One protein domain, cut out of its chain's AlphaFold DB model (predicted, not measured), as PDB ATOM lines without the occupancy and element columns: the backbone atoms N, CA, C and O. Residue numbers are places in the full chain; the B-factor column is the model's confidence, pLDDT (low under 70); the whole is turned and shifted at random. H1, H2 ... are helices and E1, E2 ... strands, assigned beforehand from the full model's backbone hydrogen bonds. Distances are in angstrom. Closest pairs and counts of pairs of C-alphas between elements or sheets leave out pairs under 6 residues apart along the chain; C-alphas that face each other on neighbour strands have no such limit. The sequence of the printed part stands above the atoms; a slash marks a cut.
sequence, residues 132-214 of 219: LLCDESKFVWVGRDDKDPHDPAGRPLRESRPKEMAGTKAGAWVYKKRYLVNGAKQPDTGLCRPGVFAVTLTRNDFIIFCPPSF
ATOM      1  N   LEU A 132     161.539 219.293 296.017       94.06
ATOM      2  CA  LEU A 132     160.336 220.106 296.145       94.06
ATOM      3  C   LEU A 132     160.636 221.296 297.064       94.06
ATOM      4  O   LEU A 132     161.014 221.106 298.220       94.06
ATOM      5  N   LEU A 133     160.477 222.515 296.553       94.88
ATOM      6  CA  LEU A 133     160.729 223.770 297.268       94.88
ATOM      7  C   LEU A 133     159.448 224.595 297.357       94.88
ATOM      8  O   LEU A 133     158.747 224.724 296.363       94.88
ATOM      9  N   CYS A 134     159.170 225.199 298.511       93.56
ATOM     10  CA  CYS A 134     157.943 225.972 298.747       93.56
ATOM     11  C   CYS A 134     158.212 227.457 299.030       93.56
ATOM     12  O   CYS A 134     157.306 228.196 299.412       93.56
ATOM     13  N   ASP A 135     159.470 227.879 298.899       90.69
ATOM     14  CA  ASP A 135     159.927 229.238 299.159       90.69
ATOM     15  C   ASP A 135     161.107 229.580 298.238       90.69
ATOM     16  O   ASP A 135     162.246 229.188 298.486       90.69
ATOM     17  N   GLU A 136     160.849 230.318 297.157       90.69
ATOM     18  CA  GLU A 136     161.906 230.728 296.222       90.69
ATOM     19  C   GLU A 136     162.899 231.740 296.819       90.69
ATOM     20  O   GLU A 136     163.978 231.935 296.261       90.69
ATOM     21  N   SER A 137     162.603 232.349 297.975       91.12
ATOM     22  CA  SER A 137     163.533 233.286 298.622       91.12
ATOM     23  C   SER A 137     164.803 232.607 299.152       91.12
ATOM     24  O   SER A 137     165.773 233.280 299.494       91.12
ATOM     25  N   LYS A 138     164.835 231.266 299.180       93.44
ATOM     26  CA  LYS A 138     166.019 230.468 299.541       93.44
ATOM     27  C   LYS A 138     167.163 230.582 298.539       93.44
ATOM     28  O   LYS A 138     168.300 230.245 298.876       93.44
ATOM     29  N   PHE A 139     166.881 231.012 297.313       95.00
ATOM     30  CA  PHE A 139     167.910 231.204 296.309       95.00
ATOM     31  C   PHE A 139     168.797 232.401 296.649       95.00
ATOM     32  O   PHE A 139     168.323 233.486 296.972       95.00
ATOM     33  N   VAL A 140     170.107 232.216 296.499       95.81
ATOM     34  CA  VAL A 140     171.092 233.284 296.687       95.81
ATOM     35  C   VAL A 140     171.754 233.593 295.358       95.81
ATOM     36  O   VAL A 140     172.188 232.690 294.644       95.81
ATOM     37  N   TRP A 141     171.831 234.874 295.009       97.12
ATOM     38  CA  TRP A 141     172.540 235.295 293.810       97.12
ATOM     39  C   TRP A 141     174.050 235.158 294.012       97.12
ATOM     40  O   TRP A 141     174.605 235.755 294.934       97.12
ATOM     41  N   VAL A 142     174.702 234.432 293.110       97.75
ATOM     42  CA  VAL A 142     176.158 234.319 293.012       97.75
ATOM     43  C   VAL A 142     176.575 234.913 291.673       97.75
ATOM     44  O   VAL A 142     176.166 234.434 290.610       97.75
ATOM     45  N   GLY A 143     177.350 235.992 291.716       97.62
ATOM     46  CA  GLY A 143     177.896 236.641 290.535       97.62
ATOM     47  C   GLY A 143     178.916 235.766 289.812       97.62
ATOM     48  O   GLY A 143     179.491 234.831 290.363       97.62
ATOM     49  N   ARG A 144     179.157 236.090 288.542       97.12
ATOM     50  CA  ARG A 144     180.090 235.375 287.662       97.12
ATOM     51  C   ARG A 144     181.489 235.202 288.261       97.12
ATOM     52  O   ARG A 144     182.092 234.141 288.091       97.12
ATOM     53  N   ASP A 145     181.988 236.254 288.903       97.00
ATOM     54  CA  ASP A 145     183.330 236.317 289.482       97.00
ATOM     55  C   ASP A 145     183.323 236.080 291.008       97.00
ATOM     56  O   ASP A 145     184.383 236.064 291.633       97.00
ATOM     57  N   ASP A 146     182.147 235.845 291.603       97.81
ATOM     58  CA  ASP A 146     182.017 235.491 293.015       97.81
ATOM     59  C   ASP A 146     182.396 234.020 293.232       97.81
ATOM     60  O   ASP A 146     182.224 233.170 292.350       97.81
ATOM     61  N   LYS A 147     182.889 233.703 294.434       97.62
ATOM     62  CA  LYS A 147     183.227 232.333 294.837       97.62
ATOM     63  C   LYS A 147     181.988 231.432 294.794       97.62
ATOM     64  O   LYS A 147     180.978 231.738 295.424       97.62
ATOM     65  N   ASP A 148     182.094 230.292 294.110       97.00
ATOM     66  CA  ASP A 148     181.035 229.282 294.091       97.00
ATOM     67  C   ASP A 148     180.897 228.647 295.488       97.00
ATOM     68  O   ASP A 148     181.853 228.036 295.983       97.00
ATOM     69  N   PRO A 149     179.726 228.757 296.145       95.75
ATOM     70  CA  PRO A 149     179.517 228.225 297.491       95.75
ATOM     71  C   PRO A 149     179.594 226.693 297.564       95.75
ATOM     72  O   PRO A 149     179.667 226.137 298.660       95.75
ATOM     73  N   HIS A 150     179.562 225.993 296.426       95.06
ATOM     74  CA  HIS A 150     179.618 224.535 296.363       95.06
ATOM     75  C   HIS A 150     180.872 223.990 295.660       95.06
ATOM     76  O   HIS A 150     180.962 222.773 295.482       95.06
ATOM     77  N   ASP A 151     181.836 224.841 295.291       95.81
ATOM     78  CA  ASP A 151     183.146 224.409 294.793       95.81
ATOM     79  C   ASP A 151     184.149 224.300 295.959       95.81
ATOM     80  O   ASP A 151     184.479 225.315 296.577       95.81
ATOM     81  N   PRO A 152     184.687 223.104 296.274       94.12
ATOM     82  CA  PRO A 152     185.617 222.925 297.394       94.12
ATOM     83  C   PRO A 152     186.914 223.729 297.259       94.12
ATOM     84  O   PRO A 152     187.492 224.144 298.260       94.12
ATOM     85  N   ALA A 153     187.362 223.974 296.024       96.19
ATOM     86  CA  ALA A 153     188.537 224.796 295.740       96.19
ATOM     87  C   ALA A 153     188.251 226.305 295.865       96.19
ATOM     88  O   ALA A 153     189.173 227.115 295.814       96.19
ATOM     89  N   GLY A 154     186.985 226.692 296.050       94.81
ATOM     90  CA  GLY A 154     186.561 228.076 296.192       94.81
ATOM     91  C   GLY A 154     186.809 228.928 294.955       94.81
ATOM     92  O   GLY A 154     187.046 230.128 295.095       94.81
ATOM     93  N   ARG A 155     186.774 228.315 293.770       97.38
ATOM     94  CA  ARG A 155     186.942 229.026 292.506       97.38
ATOM     95  C   ARG A 155     185.735 229.929 292.224       97.38
ATOM     96  O   ARG A 155     184.632 229.659 292.714       97.38
ATOM     97  N   PRO A 156     185.918 230.983 291.412       97.38
ATOM     98  CA  PRO A 156     184.811 231.772 290.892       97.38
ATOM     99  C   PRO A 156     183.799 230.920 290.119       97.38
ATOM    100  O   PRO A 156     184.177 229.945 289.460       97.38
ATOM    101  N   LEU A 157     182.527 231.327 290.117       97.00
ATOM    102  CA  LEU A 157     181.437 230.588 289.468       97.00
ATOM    103  C   LEU A 157     181.714 230.281 287.986       97.00
ATOM    104  O   LEU A 157     181.431 229.186 287.502       97.00
ATOM    105  N   ARG A 158     182.317 231.222 287.249       96.75
ATOM    106  CA  ARG A 158     182.694 231.022 285.836       96.75
ATOM    107  C   ARG A 158     183.738 229.917 285.618       96.75
ATOM    108  O   ARG A 158     183.808 229.364 284.526       96.75
ATOM    109  N   GLU A 159     184.567 229.639 286.622       96.56
ATOM    110  CA  GLU A 159     185.663 228.666 286.563       96.56
ATOM    111  C   GLU A 159     185.227 227.298 287.094       96.56
ATOM    112  O   GLU A 159     185.653 226.269 286.566       96.56
ATOM    113  N   SER A 160     184.353 227.264 288.105       96.25
ATOM    114  CA  SER A 160     183.764 226.021 288.608       96.25
ATOM    115  C   SER A 160     182.681 225.463 287.676       96.25
ATOM    116  O   SER A 160     182.540 224.244 287.569       96.25
ATOM    117  N   ARG A 161     181.947 226.337 286.968       94.31
ATOM    118  CA  ARG A 161     180.812 226.004 286.085       94.31
ATOM    119  C   ARG A 161     180.962 226.610 284.680       94.31
ATOM    120  O   ARG A 161     180.115 227.393 284.242       94.31
ATOM    121  N   PRO A 162     182.035 226.284 283.936       94.38
ATOM    122  CA  PRO A 162     182.357 226.969 282.683       94.38
ATOM    123  C   PRO A 162     181.313 226.761 281.577       94.38
ATOM    124  O   PRO A 162     181.152 227.632 280.724       94.38
ATOM    125  N   LYS A 163     180.588 225.632 281.581       92.88
ATOM    126  CA  LYS A 163     179.541 225.350 280.585       92.88
ATOM    127  C   LYS A 163     178.278 226.161 280.866       92.88
ATOM    128  O   LYS A 163     177.715 226.762 279.958       92.88
ATOM    129  N   GLU A 164     177.851 226.190 282.118       91.44
ATOM    130  CA  GLU A 164     176.664 226.900 282.582       91.44
ATOM    131  C   GLU A 164     176.858 228.419 282.477       91.44
ATOM    132  O   GLU A 164     175.951 229.137 282.063       91.44
ATOM    133  N   MET A 165     178.070 228.899 282.768       94.44
ATOM    134  CA  MET A 165     178.456 230.312 282.719       94.44
ATOM    135  C   MET A 165     179.000 230.768 281.357       94.44
ATOM    136  O   MET A 165     179.589 231.852 281.257       94.44
ATOM    137  N   ALA A 166     178.828 229.971 280.301       91.44
ATOM    138  CA  ALA A 166     179.301 230.315 278.965       91.44
ATOM    139  C   ALA A 166     178.665 231.617 278.435       91.44
ATOM    140  O   ALA A 166     177.514 231.945 278.725       91.44
ATOM    141  N   GLY A 167     179.416 232.363 277.620       90.44
ATOM    142  CA  GLY A 167     178.958 233.625 277.036       90.44
ATOM    143  C   GLY A 167     178.864 234.770 278.053       90.44
ATOM    144  O   GLY A 167     179.718 234.914 278.926       90.44
ATOM    145  N   THR A 168     177.827 235.601 277.925       88.00
ATOM    146  CA  THR A 168     177.658 236.872 278.658       88.00
ATOM    147  C   THR A 168     176.858 236.743 279.961       88.00
ATOM    148  O   THR A 168     176.249 237.705 280.423       88.00
ATOM    149  N   LYS A 169     176.814 235.553 280.570       95.19
ATOM    150  CA  LYS A 169     176.058 235.322 281.811       95.19
ATOM    151  C   LYS A 169     176.694 236.057 282.991       95.19
ATOM    152  O   LYS A 169     177.898 235.914 283.227       95.19
ATOM    153  N   ALA A 170     175.871 236.796 283.735       95.56
ATOM    154  CA  ALA A 170     176.301 237.635 284.854       95.56
ATOM    155  C   ALA A 170     176.381 236.886 286.191       95.56
ATOM    156  O   ALA A 170     177.056 237.348 287.106       95.56
ATOM    157  N   GLY A 171     175.697 235.751 286.322       97.38
ATOM    158  CA  GLY A 171     175.680 234.957 287.548       97.38
ATOM    159  C   GLY A 171     174.588 233.899 287.522       97.38
ATOM    160  O   GLY A 171     173.984 233.636 286.477       97.38
ATOM    161  N   ALA A 172     174.322 233.314 288.683       97.31
ATOM    162  CA  ALA A 172     173.239 232.368 288.876       97.31
ATOM    163  C   ALA A 172     172.563 232.563 290.233       97.31
ATOM    164  O   ALA A 172     173.206 232.909 291.222       97.31
ATOM    165  N   TRP A 173     171.269 232.261 290.290       96.94
ATOM    166  CA  TRP A 173     170.597 231.977 291.552       96.94
ATOM    167  C   TRP A 173     170.935 230.552 291.980       96.94
ATOM    168  O   TRP A 173     170.687 229.604 291.230       96.94
ATOM    169  N   VAL A 174     171.524 230.404 293.165       96.00
ATOM    170  CA  VAL A 174     172.060 229.137 293.662       96.00
ATOM    171  C   VAL A 174     171.286 228.666 294.882       96.00
ATOM    172  O   VAL A 174     171.093 229.418 295.837       96.00
ATOM    173  N   TYR A 175     170.870 227.401 294.857       95.81
ATOM    174  CA  TYR A 175     170.305 226.719 296.016       95.81
ATOM    175  C   TYR A 175     170.556 225.206 295.945       95.81
ATOM    176  O   TYR A 175     170.345 224.595 294.899       95.81
ATOM    177  N   LYS A 176     171.039 224.596 297.041       93.81
ATOM    178  CA  LYS A 176     171.336 223.147 297.162       93.81
ATOM    179  C   LYS A 176     171.963 222.542 295.885       93.81
ATOM    180  O   LYS A 176     171.432 221.590 295.307       93.81
ATOM    181  N   LYS A 177     173.102 223.112 295.454       92.81
ATOM    182  CA  LYS A 177     173.893 222.721 294.262       92.81
ATOM    183  C   LYS A 177     173.198 222.884 292.905       92.81
ATOM    184  O   LYS A 177     173.647 222.297 291.923       92.81
ATOM    185  N   ARG A 178     172.141 223.691 292.818       93.81
ATOM    186  CA  ARG A 178     171.451 223.988 291.555       93.81
ATOM    187  C   ARG A 178     171.551 225.451 291.217       93.81
ATOM    188  O   ARG A 178     171.459 226.297 292.099       93.81
ATOM    189  N   TYR A 179     171.733 225.705 289.928       94.38
ATOM    190  CA  TYR A 179     172.147 226.995 289.404       94.38
ATOM    191  C   TYR A 179     171.157 227.440 288.330       94.38
ATOM    192  O   TYR A 179     171.052 226.816 287.270       94.38
ATOM    193  N   LEU A 180     170.433 228.523 288.599       94.69
ATOM    194  CA  LEU A 180     169.562 229.181 287.629       94.69
ATOM    195  C   LEU A 180     170.328 230.357 287.028       94.69
ATOM    196  O   LEU A 180     170.382 231.449 287.596       94.69
ATOM    197  N   VAL A 181     170.998 230.100 285.908       94.38
ATOM    198  CA  VAL A 181     171.910 231.066 285.289       94.38
ATOM    199  C   VAL A 181     171.134 232.199 284.628       94.38
ATOM    200  O   VAL A 181     170.227 231.953 283.831       94.38
ATOM    201  N   ASN A 182     171.545 233.443 284.881       94.06
ATOM    202  CA  ASN A 182     170.893 234.622 284.322       94.06
ATOM    203  C   ASN A 182     171.888 235.612 283.686       94.06
ATOM    204  O   ASN A 182     173.084 235.634 283.989       94.06
ATOM    205  N   GLY A 183     171.391 236.417 282.745       93.88
ATOM    206  CA  GLY A 183     172.175 237.435 282.033       93.88
ATOM    207  C   GLY A 183     172.429 238.704 282.850       93.88
ATOM    208  O   GLY A 183     173.350 239.447 282.540       93.88
ATOM    209  N   ALA A 184     171.646 238.931 283.902       92.94
ATOM    210  CA  ALA A 184     171.794 240.038 284.837       92.94
ATOM    211  C   ALA A 184     171.290 239.610 286.223       92.94
ATOM    212  O   ALA A 184     170.474 238.689 286.324       92.94
ATOM    213  N   LYS A 185     171.748 240.296 287.275       92.56
ATOM    214  CA  LYS A 185     171.168 240.146 288.614       92.56
ATOM    215  C   LYS A 185     169.771 240.765 288.621       92.56
ATOM    216  O   LYS A 185     169.620 241.942 288.306       92.56
ATOM    217  N   GLN A 186     168.777 239.973 288.997       89.94
ATOM    218  CA  GLN A 186     167.408 240.429 289.242       89.94
ATOM    219  C   GLN A 186     167.153 240.514 290.760       89.94
ATOM    220  O   GLN A 186     167.997 240.047 291.530       89.94
ATOM    221  N   PRO A 187     166.059 241.149 291.220       89.69
ATOM    222  CA  PRO A 187     165.703 241.169 292.643       89.69
ATOM    223  C   PRO A 187     165.394 239.776 293.207       89.69
ATOM    224  O   PRO A 187     165.710 239.500 294.360       89.69
ATOM    225  N   ASP A 188     164.826 238.905 292.373       90.88
ATOM    226  CA  ASP A 188     164.422 237.537 292.691       90.88
ATOM    227  C   ASP A 188     164.650 236.604 291.483       90.88
ATOM    228  O   ASP A 188     165.259 236.986 290.474       90.88
ATOM    229  N   THR A 189     164.209 235.347 291.600       92.25
ATOM    230  CA  THR A 189     164.346 234.353 290.524       92.25
ATOM    231  C   THR A 189     163.341 234.538 289.381       92.25
ATOM    232  O   THR A 189     163.550 233.990 288.297       92.25
ATOM    233  N   GLY A 190     162.257 235.288 289.602       90.25
ATOM    234  CA  GLY A 190     161.158 235.492 288.661       90.25
ATOM    235  C   GLY A 190     160.262 234.270 288.428       90.25
ATOM    236  O   GLY A 190     159.445 234.292 287.503       90.25
ATOM    237  N   LEU A 191     160.410 233.196 289.213       92.50
ATOM    238  CA  LEU A 191     159.681 231.944 289.007       92.50
ATOM    239  C   LEU A 191     158.272 232.006 289.606       92.50
ATOM    240  O   LEU A 191     157.303 231.680 288.912       92.50
ATOM    241  N   CYS A 192     158.128 232.491 290.841       92.31
ATOM    242  CA  CYS A 192     156.833 232.628 291.508       92.31
ATOM    243  C   CYS A 192     156.170 233.986 291.279       92.31
ATOM    244  O   CYS A 192     155.987 234.800 292.180       92.31
ATOM    245  N   ARG A 193     155.725 234.199 290.040       90.56
ATOM    246  CA  ARG A 193     154.922 235.366 289.642       90.56
ATOM    247  C   ARG A 193     153.419 235.185 289.938       90.56
ATOM    248  O   ARG A 193     152.958 234.049 290.085       90.56
ATOM    249  N   PRO A 194     152.619 236.272 289.973       89.31
ATOM    250  CA  PRO A 194     151.178 236.187 290.211       89.31
ATOM    251  C   PRO A 194     150.475 235.174 289.295       89.31
ATOM    252  O   PRO A 194     150.706 235.150 288.086       89.31
ATOM    253  N   GLY A 195     149.621 234.333 289.882       88.88
ATOM    254  CA  GLY A 195     148.869 233.294 289.170       88.88
ATOM    255  C   GLY A 195     149.659 232.023 288.831       88.88
ATOM    256  O   GLY A 195     149.073 231.079 288.306       88.88
ATOM    257  N   VAL A 196     150.958 231.957 289.137       91.94
ATOM    258  CA  VAL A 196     151.738 230.720 289.008       91.94
ATOM    259  C   VAL A 196     151.633 229.923 290.299       91.94
ATOM    260  O   VAL A 196     151.968 230.413 291.373       91.94
ATOM    261  N   PHE A 197     151.165 228.683 290.178       92.44
ATOM    262  CA  PHE A 197     151.042 227.753 291.297       92.44
ATOM    263  C   PHE A 197     152.354 227.011 291.526       92.44
ATOM    264  O   PHE A 197     152.865 227.007 292.640       92.44
ATOM    265  N   ALA A 198     152.943 226.438 290.481       93.44
ATOM    266  CA  ALA A 198     154.220 225.756 290.586       93.44
ATOM    267  C   ALA A 198     155.018 225.847 289.283       93.44
ATOM    268  O   ALA A 198     154.455 226.049 288.205       93.44
ATOM    269  N   VAL A 199     156.332 225.664 289.386       94.56
ATOM    270  CA  VAL A 199     157.258 225.599 288.254       94.56
ATOM    271  C   VAL A 199     158.096 224.334 288.368       94.56
ATOM    272  O   VAL A 199     158.743 224.102 289.383       94.56
ATOM    273  N   THR A 200     158.119 223.530 287.306       93.56
ATOM    274  CA  THR A 200     159.026 222.381 287.197       93.56
ATOM    275  C   THR A 200     160.226 222.762 286.341       93.56
ATOM    276  O   THR A 200     160.075 223.149 285.183       93.56
ATOM    277  N   LEU A 201     161.426 222.633 286.902       93.31
ATOM    278  CA  LEU A 201     162.697 222.858 286.223       93.31
ATOM    279  C   LEU A 201     163.446 221.533 286.123       93.31
ATOM    280  O   LEU A 201     164.331 221.229 286.920       93.31
ATOM    281  N   THR A 202     163.085 220.737 285.118       89.81
ATOM    282  CA  THR A 202     163.587 219.368 284.937       89.81
ATOM    283  C   THR A 202     165.114 219.304 284.893       89.81
ATOM    284  O   THR A 202     165.711 218.507 285.599       89.81
ATOM    285  N   ARG A 203     165.778 220.199 284.148       89.38
ATOM    286  CA  ARG A 203     167.254 220.233 284.046       89.38
ATOM    287  C   ARG A 203     167.965 220.582 285.355       89.38
ATOM    288  O   ARG A 203     169.175 220.421 285.450       89.38
ATOM    289  N   ASN A 204     167.227 221.103 286.327       92.00
ATOM    290  CA  ASN A 204     167.727 221.488 287.636       92.00
ATOM    291  C   ASN A 204     167.208 220.553 288.736       92.00
ATOM    292  O   ASN A 204     167.475 220.818 289.904       92.00
ATOM    293  N   ASP A 205     166.464 219.496 288.394       92.94
ATOM    294  CA  ASP A 205     165.839 218.575 289.346       92.94
ATOM    295  C   ASP A 205     165.068 219.306 290.449       92.94
ATOM    296  O   ASP A 205     165.287 219.064 291.638       92.94
ATOM    297  N   PHE A 206     164.220 220.257 290.051       92.12
ATOM    298  CA  PHE A 206     163.438 221.080 290.972       92.12
ATOM    299  C   PHE A 206     161.973 221.171 290.581       92.12
ATOM    300  O   PHE A 206     161.642 221.350 289.407       92.12
ATOM    301  N   ILE A 207     161.116 221.153 291.597       93.50
ATOM    302  CA  ILE A 207     159.736 221.621 291.510       93.50
ATOM    303  C   ILE A 207     159.560 222.690 292.582       93.50
ATOM    304  O   ILE A 207     159.818 222.452 293.759       93.50
ATOM    305  N   ILE A 208     159.153 223.883 292.167       94.75
ATOM    306  CA  ILE A 208     158.979 225.037 293.045       94.75
ATOM    307  C   ILE A 208     157.490 225.308 293.153       94.75
ATOM    308  O   ILE A 208     156.862 225.664 292.162       94.75
ATOM    309  N   PHE A 209     156.936 225.138 294.346       93.81
ATOM    310  CA  PHE A 209     155.574 225.496 294.696       93.81
ATOM    311  C   PHE A 209     155.549 226.941 295.176       93.81
ATOM    312  O   PHE A 209     156.173 227.310 296.169       93.81
ATOM    313  N   CYS A 210     154.821 227.764 294.443       92.31
ATOM    314  CA  CYS A 210     154.656 229.180 294.703       92.31
ATOM    315  C   CYS A 210     153.538 229.429 295.722       92.31
ATOM    316  O   CYS A 210     152.697 228.551 295.928       92.31
ATOM    317  N   PRO A 211     153.470 230.627 296.333       87.88
ATOM    318  CA  PRO A 211     152.485 230.922 297.373       87.88
ATOM    319  C   PRO A 211     151.032 230.547 297.025       87.88
ATOM    320  O   PRO A 211     150.373 229.980 297.893       87.88
ATOM    321  N   PRO A 212     150.532 230.743 295.781       87.69
ATOM    322  CA  PRO A 212     149.173 230.334 295.413       87.69
ATOM    323  C   PRO A 212     148.890 228.824 295.488       87.69
ATOM    324  O   PRO A 212     147.725 228.443 295.517       87.69
ATOM    325  N   SER A 213     149.912 227.957 295.510       84.69
ATOM    326  CA  SER A 213     149.735 226.498 295.657       84.69
ATOM    327  C   SER A 213     149.160 226.079 296.997       84.69
ATOM    328  O   SER A 213     148.599 224.992 297.103       84.69
ATOM    329  N   PHE A 214     149.308 226.916 298.018       80.44
ATOM    330  CA  PHE A 214     148.832 226.610 299.352       80.44
ATOM    331  C   PHE A 214     147.700 227.579 299.676       80.44
ATOM    332  O   PHE A 214     147.921 228.792 299.611       80.44
TER     333      PHE A 214
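This is residues 132 to 214 of the 219 residues of an uncharacterized protein of Fusarium oxysporum f. sp. lycopersici (strain 4287 / CBS 123668 / FGSC 9935 / NRRL 34936) (UniProt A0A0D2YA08). With little regular structure, this is an elongated run of loops in which a small sheet, E1, E2, E3, stands between a hairpin of E4 and E5 toward one end and the short helix H1 toward the other. The 83 printed residues hold E1, H1, E2, E3, E4, E5 in chain order, mostly strand, both sheets antiparallel. The whole is compact, with radius of gyration of the C-alphas 13.2 A and spans of 40 by 23 by 19 A.

Find C-alpha 140 at (171.092, 233.284, 296.687), where E1, residues 140 to 143, begins. E2 is 171 to 175, 13.0 A long; E3 is 178 to 182, 12.9 A. H1 is 157 to 160, E4 198 to 201. E5, 206 to 209, ends at (155.574, 225.496, 294.696).

Within hydrogen-bond range are N 142 and O 172 of E1 and E2, 2.8 A, N 173 and O 180 of hairpin E2 and E3, 3.0 A, and N 199 and O 208 of hairpin E4 and E5, 2.8 A. H1, too short for an O i to N i+4 pair, only grazes the larger sheet with residues 157 to 158. E3 and E4 are apart.

The printed part has no cut. Links E1 to H1 and E3 to E4 are long. No printed residue is under 70 in pLDDT.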